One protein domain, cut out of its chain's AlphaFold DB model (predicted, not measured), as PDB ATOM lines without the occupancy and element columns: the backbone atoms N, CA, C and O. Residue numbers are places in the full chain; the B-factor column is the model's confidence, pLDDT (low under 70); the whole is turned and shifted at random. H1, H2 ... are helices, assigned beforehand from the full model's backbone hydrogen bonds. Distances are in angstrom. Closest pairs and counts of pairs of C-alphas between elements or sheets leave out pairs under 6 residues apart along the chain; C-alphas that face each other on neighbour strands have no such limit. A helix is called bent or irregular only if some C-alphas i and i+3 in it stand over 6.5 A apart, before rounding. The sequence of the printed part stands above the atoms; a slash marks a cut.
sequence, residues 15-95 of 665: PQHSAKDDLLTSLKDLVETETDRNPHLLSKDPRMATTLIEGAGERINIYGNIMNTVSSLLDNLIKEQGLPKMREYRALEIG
ATOM      1  N   PRO A  15     -22.473 -32.823 -29.712       55.78
ATOM      2  CA  PRO A  15     -23.604 -33.749 -29.545       55.78
ATOM      3  C   PRO A  15     -24.576 -33.346 -28.418       55.78
ATOM      4  O   PRO A  15     -25.702 -33.827 -28.372       55.78
ATOM      5  N   GLN A  16     -24.184 -32.408 -27.550       57.12
ATOM      6  CA  GLN A  16     -25.041 -31.751 -26.559       57.12
ATOM      7  C   GLN A  16     -26.231 -30.995 -27.178       57.12
ATOM      8  O   GLN A  16     -27.255 -30.824 -26.518       57.12
ATOM      9  N   HIS A  17     -26.119 -30.569 -28.438       60.88
ATOM     10  CA  HIS A  17     -27.213 -29.929 -29.161       60.88
ATOM     11  C   HIS A  17     -28.236 -30.945 -29.675       60.88
ATOM     12  O   HIS A  17     -29.411 -30.626 -29.678       60.88
ATOM     13  N   SER A  18     -27.846 -32.197 -29.956       77.44
ATOM     14  CA  SER A  18     -28.778 -33.219 -30.468       77.44
ATOM     15  C   SER A  18     -29.919 -33.535 -29.494       77.44
ATOM     16  O   SER A  18     -31.076 -33.340 -29.831       77.44
ATOM     17  N   ALA A  19     -29.615 -33.899 -28.242       83.81
ATOM     18  CA  ALA A  19     -30.646 -34.201 -27.246       83.81
ATOM     19  C   ALA A  19     -31.518 -32.977 -26.909       83.81
ATOM     20  O   ALA A  19     -32.699 -33.105 -26.587       83.81
ATOM     21  N   LYS A  20     -30.937 -31.773 -26.995       87.12
ATOM     22  CA  LYS A  20     -31.669 -30.516 -26.828       87.12
ATOM     23  C   LYS A  20     -32.593 -30.249 -28.017       87.12
ATOM     24  O   LYS A  20     -33.723 -29.818 -27.809       87.12
ATOM     25  N   ASP A  21     -32.140 -30.494 -29.235       89.31
ATOM     26  CA  ASP A  21     -32.923 -30.300 -30.451       89.31
ATOM     27  C   ASP A  21     -34.041 -31.349 -30.544       89.31
ATOM     28  O   ASP A  21     -35.170 -31.006 -30.895       89.31
ATOM     29  N   ASP A  22     -33.788 -32.579 -30.095       87.69
ATOM     30  CA  ASP A  22     -34.793 -33.635 -29.931       87.69
ATOM     31  C   ASP A  22     -35.840 -33.263 -28.866       87.69
ATOM     32  O   ASP A  22     -37.043 -33.450 -29.072       87.69
ATOM     33  N   LEU A  23     -35.416 -32.667 -27.742       90.06
ATOM     34  CA  LEU A  23     -36.325 -32.112 -26.730       90.06
ATOM     35  C   LEU A  23     -37.185 -30.992 -27.301       90.06
ATOM     36  O   LEU A  23     -38.391 -30.958 -27.081       90.06
ATOM     37  N   LEU A  24     -36.579 -30.063 -28.031       91.50
ATOM     38  CA  LEU A  24     -37.307 -28.946 -28.617       91.50
ATOM     39  C   LEU A  24     -38.281 -29.412 -29.698       91.50
ATOM     40  O   LEU A  24     -39.367 -28.851 -29.799       91.50
ATOM     41  N   THR A  25     -37.917 -30.421 -30.485       92.75
ATOM     42  CA  THR A  25     -38.780 -30.994 -31.526       92.75
ATOM     43  C   THR A  25     -39.947 -31.742 -30.893       92.75
ATOM     44  O   THR A  25     -41.095 -31.420 -31.171       92.75
ATOM     45  N   SER A  26     -39.679 -32.629 -29.932       91.12
ATOM     46  CA  SER A  26     -40.738 -33.347 -29.208       91.12
ATOM     47  C   SER A  26     -41.663 -32.417 -28.412       91.12
ATOM     48  O   SER A  26     -42.868 -32.656 -28.362       91.12
ATOM     49  N   LEU A  27     -41.144 -31.331 -27.827       91.44
ATOM     50  CA  LEU A  27     -41.971 -30.308 -27.176       91.44
ATOM     51  C   LEU A  27     -42.828 -29.528 -28.176       91.44
ATOM     52  O   LEU A  27     -43.973 -29.219 -27.858       91.44
ATOM     53  N   LYS A  28     -42.308 -29.201 -29.364       93.00
ATOM     54  CA  LYS A  28     -43.103 -28.554 -30.422       93.00
ATOM     55  C   LYS A  28     -44.227 -29.471 -30.891       93.00
ATOM     56  O   LYS A  28     -45.376 -29.046 -30.867       93.00
ATOM     57  N   ASP A  29     -43.914 -30.727 -31.190       92.50
ATOM     58  CA  ASP A  29     -44.897 -31.728 -31.618       92.50
ATOM     59  C   ASP A  29     -45.970 -31.953 -30.538       92.50
ATOM     60  O   ASP A  29     -47.164 -32.067 -30.831       92.50
ATOM     61  N   LEU A  30     -45.577 -31.965 -29.259       92.75
ATOM     62  CA  LEU A  30     -46.518 -32.021 -28.140       92.75
ATOM     63  C   LEU A  30     -47.449 -30.805 -28.129       92.75
ATOM     64  O   LEU A  30     -48.659 -30.955 -27.984       92.75
ATOM     65  N   VAL A  31     -46.891 -29.601 -28.245       92.25
ATOM     66  CA  VAL A  31     -47.674 -28.360 -28.226       92.25
ATOM     67  C   VAL A  31     -48.641 -28.322 -29.407       92.25
ATOM     68  O   VAL A  31     -49.802 -27.966 -29.211       92.25
ATOM     69  N   GLU A  32     -48.208 -28.717 -30.603       91.94
ATOM     70  CA  GLU A  32     -49.050 -28.787 -31.801       91.94
ATOM     71  C   GLU A  32     -50.186 -29.802 -31.620       91.94
ATOM     72  O   GLU A  32     -51.358 -29.447 -31.745       91.94
ATOM     73  N   THR A  33     -49.874 -31.027 -31.190       91.44
ATOM     74  CA  THR A  33     -50.889 -32.075 -30.978       91.44
ATOM     75  C   THR A  33     -51.878 -31.748 -29.859       91.44
ATOM     76  O   THR A  33     -53.069 -32.045 -29.987       91.44
ATOM     77  N   GLU A  34     -51.436 -31.128 -28.763       89.31
ATOM     78  CA  GLU A  34     -52.333 -30.698 -27.685       89.31
ATOM     79  C   GLU A  34     -53.170 -29.476 -28.082       89.31
ATOM     80  O   GLU A  34     -54.331 -29.383 -27.681       89.31
ATOM     81  N   THR A  35     -52.633 -28.578 -28.913       88.62
ATOM     82  CA  THR A  35     -53.387 -27.441 -29.467       88.62
ATOM     83  C   THR A  35     -54.460 -27.911 -30.452       88.62
ATOM     84  O   THR A  35     -55.592 -27.428 -30.384       88.62
ATOM     85  N   ASP A  36     -54.154 -28.902 -31.292       90.25
ATOM     86  CA  ASP A  36     -55.113 -29.518 -32.216       90.25
ATOM     87  C   ASP A  36     -56.217 -30.287 -31.476       90.25
ATOM     88  O   ASP A  36     -57.394 -30.213 -31.838       90.25
ATOM     89  N   ARG A  37     -55.860 -31.009 -30.404       88.00
ATOM     90  CA  ARG A  37     -56.829 -31.720 -29.548       88.00
ATOM     91  C   ARG A  37     -57.701 -30.764 -28.739       88.00
ATOM     92  O   ARG A  37     -58.886 -31.032 -28.551       88.00
ATOM     93  N   ASN A  38     -57.120 -29.675 -28.240       86.06
ATOM     94  CA  ASN A  38     -57.771 -28.719 -27.353       86.06
ATOM     95  C   ASN A  38     -57.548 -27.276 -27.849       86.06
ATOM     96  O   ASN A  38     -56.761 -26.535 -27.249       86.06
ATOM     97  N   PRO A  39     -58.309 -26.795 -28.855       84.94
ATOM     98  CA  PRO A  39     -58.123 -25.447 -29.411       84.94
ATOM     99  C   PRO A  39     -58.383 -24.336 -28.380       84.94
ATOM    100  O   PRO A  39     -57.876 -23.220 -28.495       84.94
ATOM    101  N   HIS A  40     -59.125 -24.644 -27.311       82.75
ATOM    102  CA  HIS A  40     -59.342 -23.734 -26.188       82.75
ATOM    103  C   HIS A  40     -58.064 -23.387 -25.405       82.75
ATOM    104  O   HIS A  40     -58.080 -22.402 -24.665       82.75
ATOM    105  N   LEU A  41     -56.961 -24.133 -25.558       80.56
ATOM    106  CA  LEU A  41     -55.672 -23.802 -24.935       80.56
ATOM    107  C   LEU A  41     -55.101 -22.465 -25.438       80.56
ATOM    108  O   LEU A  41     -54.470 -21.766 -24.653       80.56
ATOM    109  N   LEU A  42     -55.410 -22.061 -26.677       79.19
ATOM    110  CA  LEU A  42     -55.024 -20.754 -27.235       79.19
ATOM    111  C   LEU A  42     -55.869 -19.591 -26.695       79.19
ATOM    112  O   LEU A  42     -55.440 -18.441 -26.731       79.19
ATOM    113  N   SER A  43     -57.081 -19.882 -26.211       80.31
ATOM    114  CA  SER A  43     -58.004 -18.880 -25.653       80.31
ATOM    115  C   SER A  43     -57.858 -18.675 -24.142       80.31
ATOM    116  O   SER A  43     -58.383 -17.705 -23.602       80.31
ATOM    117  N   LYS A  44     -57.185 -19.603 -23.450       82.94
ATOM    118  CA  LYS A  44     -56.935 -19.534 -22.005       82.94
ATOM    119  C   LYS A  44     -55.717 -18.666 -21.705       82.94
ATOM    120  O   LYS A  44     -54.849 -18.479 -22.552       82.94
ATOM    121  N   ASP A  45     -55.627 -18.204 -20.457       88.06
ATOM    122  CA  ASP A  45     -54.434 -17.523 -19.962       88.06
ATOM    123  C   ASP A  45     -53.184 -18.383 -20.221       88.06
ATOM    124  O   ASP A  45     -53.174 -19.564 -19.848       88.06
ATOM    125  N   PRO A  46     -52.102 -17.811 -20.786       86.38
ATOM    126  CA  PRO A  46     -50.898 -18.561 -21.144       86.38
ATOM    127  C   PRO A  46     -50.336 -19.401 -19.993       86.38
ATOM    128  O   PRO A  46     -49.885 -20.519 -20.204       86.38
ATOM    129  N   ARG A  47     -50.439 -18.906 -18.752       86.38
ATOM    130  CA  ARG A  47     -49.973 -19.603 -17.540       86.38
ATOM    131  C   ARG A  47     -50.772 -20.864 -17.199       86.38
ATOM    132  O   ARG A  47     -50.247 -21.758 -16.548       86.38
ATOM    133  N   MET A  48     -52.043 -20.926 -17.590       86.06
ATOM    134  CA  MET A  48     -52.861 -22.130 -17.430       86.06
ATOM    135  C   MET A  48     -52.650 -23.110 -18.581       86.06
ATOM    136  O   MET A  48     -52.722 -24.318 -18.380       86.06
ATOM    137  N   ALA A  49     -52.396 -22.605 -19.789       86.81
ATOM    138  CA  ALA A  49     -52.072 -23.457 -20.928       86.81
ATOM    139  C   ALA A  49     -50.742 -24.196 -20.705       86.81
ATOM    140  O   ALA A  49     -50.667 -25.396 -20.961       86.81
ATOM    141  N   THR A  50     -49.731 -23.522 -20.144       88.56
ATOM    142  CA  THR A  50     -48.423 -24.133 -19.860       88.56
ATOM    143  C   THR A  50     -48.517 -25.317 -18.905       88.56
ATOM    144  O   THR A  50     -47.939 -26.354 -19.200       88.56
ATOM    145  N   THR A  51     -49.279 -25.217 -17.810       88.38
ATOM    146  CA  THR A  51     -49.389 -26.319 -16.832       88.38
ATOM    147  C   THR A  51     -50.138 -27.528 -17.394       88.38
ATOM    148  O   THR A  51     -49.825 -28.670 -17.065       88.38
ATOM    149  N   LEU A  52     -51.118 -27.299 -18.275       88.19
ATOM    150  CA  LEU A  52     -51.841 -28.376 -18.953       88.19
ATOM    151  C   LEU A  52     -50.962 -29.102 -19.982       88.19
ATOM    152  O   LEU A  52     -51.012 -30.332 -20.050       88.19
ATOM    153  N   ILE A  53     -50.155 -28.353 -20.742       89.62
ATOM    154  CA  ILE A  53     -49.189 -28.897 -21.709       89.62
ATOM    155  C   ILE A  53     -48.065 -29.640 -20.981       89.62
ATOM    156  O   ILE A  53     -47.716 -30.747 -21.374       89.62
ATOM    157  N   GLU A  54     -47.544 -29.090 -19.887       89.12
ATOM    158  CA  GLU A  54     -46.525 -29.738 -19.052       89.12
ATOM    159  C   GLU A  54     -47.018 -31.091 -18.522       89.12
ATOM    160  O   GLU A  54     -46.373 -32.118 -18.739       89.12
ATOM    161  N   GLY A  55     -48.233 -31.136 -17.962       89.62
ATOM    162  CA  GLY A  55     -48.840 -32.397 -17.537       89.62
ATOM    163  C   GLY A  55     -49.092 -33.377 -18.694       89.62
ATOM    164  O   GLY A  55     -49.087 -34.589 -18.482       89.62
ATOM    165  N   ALA A  56     -49.326 -32.897 -19.922       89.25
ATOM    166  CA  ALA A  56     -49.410 -33.756 -21.108       89.25
ATOM    167  C   ALA A  56     -48.038 -34.318 -21.509       89.25
ATOM    168  O   ALA A  56     -47.938 -35.503 -21.832       89.25
ATOM    169  N   GLY A  57     -46.987 -33.504 -21.406       89.12
ATOM    170  CA  GLY A  57     -45.605 -33.913 -21.648       89.12
ATOM    171  C   GLY A  57     -45.123 -34.989 -20.677       89.12
ATOM    172  O   GLY A  57     -44.464 -35.939 -21.106       89.12
ATOM    173  N   GLU A  58     -45.519 -34.911 -19.404       89.81
ATOM    174  CA  GLU A  58     -45.262 -35.971 -18.417       89.81
ATOM    175  C   GLU A  58     -45.966 -37.283 -18.785       89.81
ATOM    176  O   GLU A  58     -45.351 -38.348 -18.751       89.81
ATOM    177  N   ARG A  59     -47.238 -37.223 -19.207       88.19
ATOM    178  CA  ARG A  59     -47.999 -38.418 -19.618       88.19
ATOM    179  C   ARG A  59     -47.438 -39.080 -20.876       88.19
ATOM    180  O   ARG A  59     -47.524 -40.297 -21.006       88.19
ATOM    181  N   ILE A  60     -46.877 -38.291 -21.791       88.25
ATOM    182  CA  ILE A  60     -46.224 -38.774 -23.020       88.25
ATOM    183  C   ILE A  60     -44.757 -39.178 -22.750       88.25
ATOM    184  O   ILE A  60     -44.092 -39.743 -23.615       88.25
ATOM    185  N   ASN A  61     -44.269 -38.982 -21.518       89.25
ATOM    186  CA  ASN A  61     -42.933 -39.354 -21.050       89.25
ATOM    187  C   ASN A  61     -41.787 -38.782 -21.905       89.25
ATOM    188  O   ASN A  61     -40.745 -39.413 -22.094       89.25
ATOM    189  N   ILE A  62     -41.963 -37.560 -22.414       91.12
ATOM    190  CA  ILE A  62     -40.958 -36.885 -23.251       91.12
ATOM    191  C   ILE A  62     -39.653 -36.710 -22.467       91.12
ATOM    192  O   ILE A  62     -38.575 -37.064 -22.946       91.12
ATOM    193  N   TYR A  63     -39.762 -36.262 -21.214       87.88
ATOM    194  CA  TYR A  63     -38.616 -36.077 -20.329       87.88
ATOM    195  C   TYR A  63     -37.868 -37.385 -20.041       87.88
ATOM    196  O   TYR A  63     -36.643 -37.376 -20.012       87.88
ATOM    197  N   GLY A  64     -38.567 -38.514 -19.885       90.50
ATOM    198  CA  GLY A  64     -37.925 -39.810 -19.655       90.50
ATOM    199  C   GLY A  64     -37.104 -40.280 -20.855       90.50
ATOM    200  O   GLY A  64     -35.960 -40.705 -20.697       90.50
ATOM    201  N   ASN A  65     -37.648 -40.139 -22.067       90.31
ATOM    202  CA  ASN A  65     -36.939 -40.516 -23.291       90.31
ATOM    203  C   ASN A  65     -35.660 -39.693 -23.483       90.31
ATOM    204  O   ASN A  65     -34.619 -40.241 -23.837       90.31
ATOM    205  N   ILE A  66     -35.717 -38.397 -23.190       90.62
ATOM    206  CA  ILE A  66     -34.573 -37.494 -23.354       90.62
ATOM    207  C   ILE A  66     -33.564 -37.662 -22.224       90.62
ATOM    208  O   ILE A  66     -32.364 -37.586 -22.451       90.62
ATOM    209  N   MET A  67     -34.013 -37.966 -21.007       89.88
ATOM    210  CA  MET A  67     -33.090 -38.351 -19.942       89.88
ATOM    211  C   MET A  67     -32.300 -39.604 -20.324       89.88
ATOM    212  O   MET A  67     -31.095 -39.631 -20.104       89.88
ATOM    213  N   ASN A  68     -32.920 -40.587 -20.985       91.88
ATOM    214  CA  ASN A  68     -32.199 -41.759 -21.488       91.88
ATOM    215  C   ASN A  68     -31.170 -41.395 -22.571       91.88
ATOM    216  O   ASN A  68     -30.059 -41.929 -22.555       91.88
ATOM    217  N   THR A  69     -31.494 -40.474 -23.492       90.69
ATOM    218  CA  THR A  69     -30.520 -40.023 -24.502       90.69
ATOM    219  C   THR A  69     -29.367 -39.264 -23.849       90.69
ATOM    220  O   THR A  69     -28.208 -39.568 -24.130       90.69
ATOM    221  N   VAL A  70     -29.645 -38.366 -22.901       90.31
ATOM    222  CA  VAL A  70     -28.620 -37.654 -22.124       90.31
ATOM    223  C   VAL A  70     -27.746 -38.625 -21.326       90.31
ATOM    224  O   VAL A  70     -26.523 -38.497 -21.362       90.31
ATOM    225  N   SER A  71     -28.334 -39.628 -20.668       91.94
ATOM    226  CA  SER A  71     -27.589 -40.686 -19.976       91.94
ATOM    227  C   SER A  71     -26.688 -41.462 -20.932       91.94
ATOM    228  O   SER A  71     -25.519 -41.658 -20.625       91.94
ATOM    229  N   SER A  72     -27.169 -41.816 -22.128       92.00
ATOM    230  CA  SER A  72     -26.341 -42.506 -23.126       92.00
ATOM    231  C   SER A  72     -25.177 -41.646 -23.635       92.00
ATOM    232  O   SER A  72     -24.069 -42.148 -23.821       92.00
ATOM    233  N   LEU A  73     -25.389 -40.335 -23.810       90.62
ATOM    234  CA  LEU A  73     -24.335 -39.392 -24.186       90.62
ATOM    235  C   LEU A  73     -23.300 -39.237 -23.067       90.62
ATOM    236  O   LEU A  73     -22.105 -39.183 -23.350       90.62
ATOM    237  N   LEU A  74     -23.747 -39.201 -21.809       90.12
ATOM    238  CA  LEU A  74     -22.877 -39.212 -20.633       90.12
ATOM    239  C   LEU A  74     -22.060 -40.502 -20.556       90.12
ATOM    240  O   LEU A  74     -20.847 -40.429 -20.384       90.12
ATOM    241  N   ASP A  75     -22.683 -41.662 -20.747       92.44
ATOM    242  CA  ASP A  75     -21.991 -42.952 -20.744       92.44
ATOM    243  C   ASP A  75     -20.947 -43.031 -21.859       92.44
ATOM    244  O   ASP A  75     -19.835 -43.511 -21.637       92.44
ATOM    245  N   ASN A  76     -21.270 -42.527 -23.051       91.69
ATOM    246  CA  ASN A  76     -20.324 -42.456 -24.163       91.69
ATOM    247  C   ASN A  76     -19.173 -41.496 -23.850       91.69
ATOM    248  O   ASN A  76     -18.016 -41.850 -24.056       91.69
ATOM    249  N   LEU A  77     -19.454 -40.328 -23.266       90.81
ATOM    250  CA  LEU A  77     -18.421 -39.385 -22.836       90.81
ATOM    251  C   LEU A  77     -17.505 -39.995 -21.764       90.81
ATOM    252  O   LEU A  77     -16.283 -39.832 -21.816       90.81
ATOM    253  N   ILE A  78     -18.078 -40.723 -20.804       91.75
ATOM    254  CA  ILE A  78     -17.320 -41.440 -19.778       91.75
ATOM    255  C   ILE A  78     -16.451 -42.514 -20.434       91.75
ATOM    256  O   ILE A  78     -15.270 -42.595 -20.114       91.75
ATOM    257  N   LYS A  79     -16.979 -43.296 -21.381       90.19
ATOM    258  CA  LYS A  79     -16.215 -44.341 -22.080       90.19
ATOM    259  C   LYS A  79     -15.084 -43.778 -22.944       90.19
ATOM    260  O   LYS A  79     -13.975 -44.299 -22.892       90.19
ATOM    261  N   GLU A  80     -15.351 -42.724 -23.711       90.88
ATOM    262  CA  GLU A  80     -14.406 -42.160 -24.680       90.88
ATOM    263  C   GLU A  80     -13.375 -41.220 -24.057       90.88
ATOM    264  O   GLU A  80     -12.246 -41.152 -24.532       90.88
ATOM    265  N   GLN A  81     -13.751 -40.460 -23.027       90.75
ATOM    266  CA  GLN A  81     -12.888 -39.422 -22.453       90.75
ATOM    267  C   GLN A  81     -12.600 -39.641 -20.972       90.75
ATOM    268  O   GLN A  81     -11.498 -39.337 -20.524       90.75
ATOM    269  N   GLY A  82     -13.571 -40.138 -20.205       90.50
ATOM    270  CA  GLY A  82     -13.423 -40.342 -18.762       90.50
ATOM    271  C   GLY A  82     -12.471 -41.488 -18.426       90.50
ATOM    272  O   GLY A  82     -11.454 -41.278 -17.770       90.50
ATOM    273  N   LEU A  83     -12.779 -42.693 -18.906       89.06
ATOM    274  CA  LEU A  83     -12.001 -43.908 -18.671       89.06
ATOM    275  C   LEU A  83     -10.539 -43.794 -19.122       89.06
ATOM    276  O   LEU A  83      -9.679 -44.106 -18.298       89.06
ATOM    277  N   PRO A  84     -10.204 -43.339 -20.347       90.31
ATOM    278  CA  PRO A  84      -8.805 -43.221 -20.744       90.31
ATOM    279  C   PRO A  84      -8.048 -42.222 -19.871       90.31
ATOM    280  O   PRO A  84      -6.959 -42.546 -19.420       90.31
ATOM    281  N   LYS A  85      -8.647 -41.078 -19.513       92.88
ATOM    282  CA  LYS A  85      -8.009 -40.122 -18.593       92.88
ATOM    283  C   LYS A  85      -7.803 -40.703 -17.198       92.88
ATOM    284  O   LYS A  85      -6.747 -40.513 -16.611       92.88
ATOM    285  N   MET A  86      -8.783 -41.431 -16.657       88.19
ATOM    286  CA  MET A  86      -8.623 -42.089 -15.354       88.19
ATOM    287  C   MET A  86      -7.535 -43.165 -15.390       88.19
ATOM    288  O   MET A  86      -6.767 -43.283 -14.439       88.19
ATOM    289  N   ARG A  87      -7.419 -43.910 -16.495       88.69
ATOM    290  CA  ARG A  87      -6.337 -44.882 -16.705       88.69
ATOM    291  C   ARG A  87      -4.981 -44.204 -16.869       88.69
ATOM    292  O   ARG A  87      -4.009 -44.684 -16.302       88.69
ATOM    293  N   GLU A  88      -4.913 -43.078 -17.575       91.25
ATOM    294  CA  GLU A  88      -3.705 -42.254 -17.676       91.25
ATOM    295  C   GLU A  88      -3.270 -41.754 -16.294       91.25
ATOM    296  O   GLU A  88      -2.106 -41.909 -15.936       91.25
ATOM    297  N   TYR A  89      -4.194 -41.240 -15.473       92.88
ATOM    298  CA  TYR A  89      -3.883 -40.856 -14.094       92.88
ATOM    299  C   TYR A  89      -3.415 -42.051 -13.261       92.88
ATOM    300  O   TYR A  89      -2.417 -41.945 -12.553       92.88
ATOM    301  N   ARG A  90      -4.051 -43.219 -13.406       89.56
ATOM    302  CA  ARG A  90      -3.635 -44.437 -12.699       89.56
ATOM    303  C   ARG A  90      -2.243 -44.916 -13.119       89.56
ATOM    304  O   ARG A  90      -1.447 -45.303 -12.268       89.56
ATOM    305  N   ALA A  91      -1.934 -44.841 -14.411       92.06
ATOM    306  CA  ALA A  91      -0.617 -45.152 -14.955       92.06
ATOM    307  C   ALA A  91       0.454 -44.156 -14.484       92.06
ATOM    308  O   ALA A  91       1.597 -44.557 -14.276       92.06
ATOM    309  N   LEU A  92       0.096 -42.884 -14.278       92.75
ATOM    310  CA  LEU A  92       0.985 -41.877 -13.691       92.75
ATOM    311  C   LEU A  92       1.209 -42.093 -12.183       92.75
ATOM    312  O   LEU A  92       2.305 -41.824 -11.702       92.75
ATOM    313  N   GLU A  93       0.205 -42.583 -11.446       91.88
ATOM    314  CA  GLU A  93       0.290 -42.822  -9.995       91.88
ATOM    315  C   GLU A  93       1.028 -44.117  -9.621       91.88
ATOM    316  O   GLU A  93       1.862 -44.104  -8.717       91.88
ATOM    317  N   ILE A  94       0.715 -45.237 -10.283       87.19
ATOM    318  CA  ILE A  94       1.240 -46.575  -9.930       87.19
ATOM    319  C   ILE A  94       2.356 -47.025 -10.885       87.19
ATOM    320  O   ILE A  94       3.206 -47.838 -10.522       87.19
ATOM    321  N   GLY A  95       2.390 -46.472 -12.097       92.12
ATOM    322  CA  GLY A  95       3.259 -46.910 -13.186       92.12
ATOM    323  C   GLY A  95       2.488 -47.677 -14.261       92.12
ATOM    324  O   GLY A  95       1.500 -48.360 -13.986       92.12
TER     325      GLY A  95
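This is residues 15 to 95 of the 665 residues of an uncharacterized protein of Phaeosphaeria nodorum (strain SN15 / ATCC MYA-4574 / FGSC 10173) (UniProt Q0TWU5). An extended, slender rod of helix: the long helix H1 and the first arm of H4, H4a, are side by side over part of their lengths, running opposite ways, and H4b, the arm beyond the bend in H4, carries the rod on to one far end. At the other end the short H2 and then H3, which crosses H1 about perpendicularly, take the backbone from H1 over to H4a. The printed part has 81 residues with four named helices, H1, H2, H3 and H4 in that order, and no named strand; its class is all helix. It is extended, with a radius of gyration of the C-alphas of 20.1 A and spans of 68 by 17 by 17 A.

Start with H1, residues 16 to 37; a tight link of one residue leads to H2, residues 39 to 42, which is close to H1 but not clearly touching, the closest C-alphas being those of Thr 35 and Leu 41 at 6.2 A. Next comes H3, residues 46 to 59, whose residues 53 to 57 touch residues 27 to 34 of H1; look at Val 31 and Ile 53, the closest C-alphas at 6.7 A. The lines of H1 and H3 are about perpendicular at 71 degrees, only just past a steep tilt. H2 and H3 are close but not clearly touching, with the C-alphas of Leu 41 and Ala 49 closest at 5.4 A. Then find H4, residues 62 to 94, assigned as one helix by its hydrogen bonds but bent, with C-alphas 80 and 83 6.7 A apart; its arms are H4a, residues 62 to 80, and H4b, residues 83 to 94, at a steep tilt of 38 degrees. Residues 62 to 70 of H4a touch residues 19 to 27 of H1 at a shallow tilt of 9 degrees, opposite ways; the closest C-alphas are those of Ala 19 and Ile 66, 6.4 A. H3 and H4a are close but not clearly touching, with the C-alphas of Gly 57 and Tyr 63 closest at 7.4 A. H4b is near H4a but apart from H1, H2 and H3. In H4a and H4b every O i to N i+4 pair is within hydrogen-bond range, against 17 of 18 in H1 and 9 of 10 in H3; H2 is too short for such a pair.

Find C-alpha 16 at (-25.041, -31.751, -26.559); from there H1 runs 31.9 A to C-alpha 37 at (-56.829, -31.720, -29.548). H3 runs 20.1 A, H4a 27.1 A and H4b 16.1 A, ending at C-alpha 94 at (1.240, -46.575, -9.930).

The C-alphas of Ser 43 and Gly 95 are the two farthest apart, at 68.5 A. Residues 42 to 48, of which 46 to 48 belong to H3, stand free, as do residues 87 to 95, of which 87 to 94 belong to H4. The printed part has no cut, and its links are tight. Its mean pLDDT is 88.0, and residues 15 to 17 are under 70.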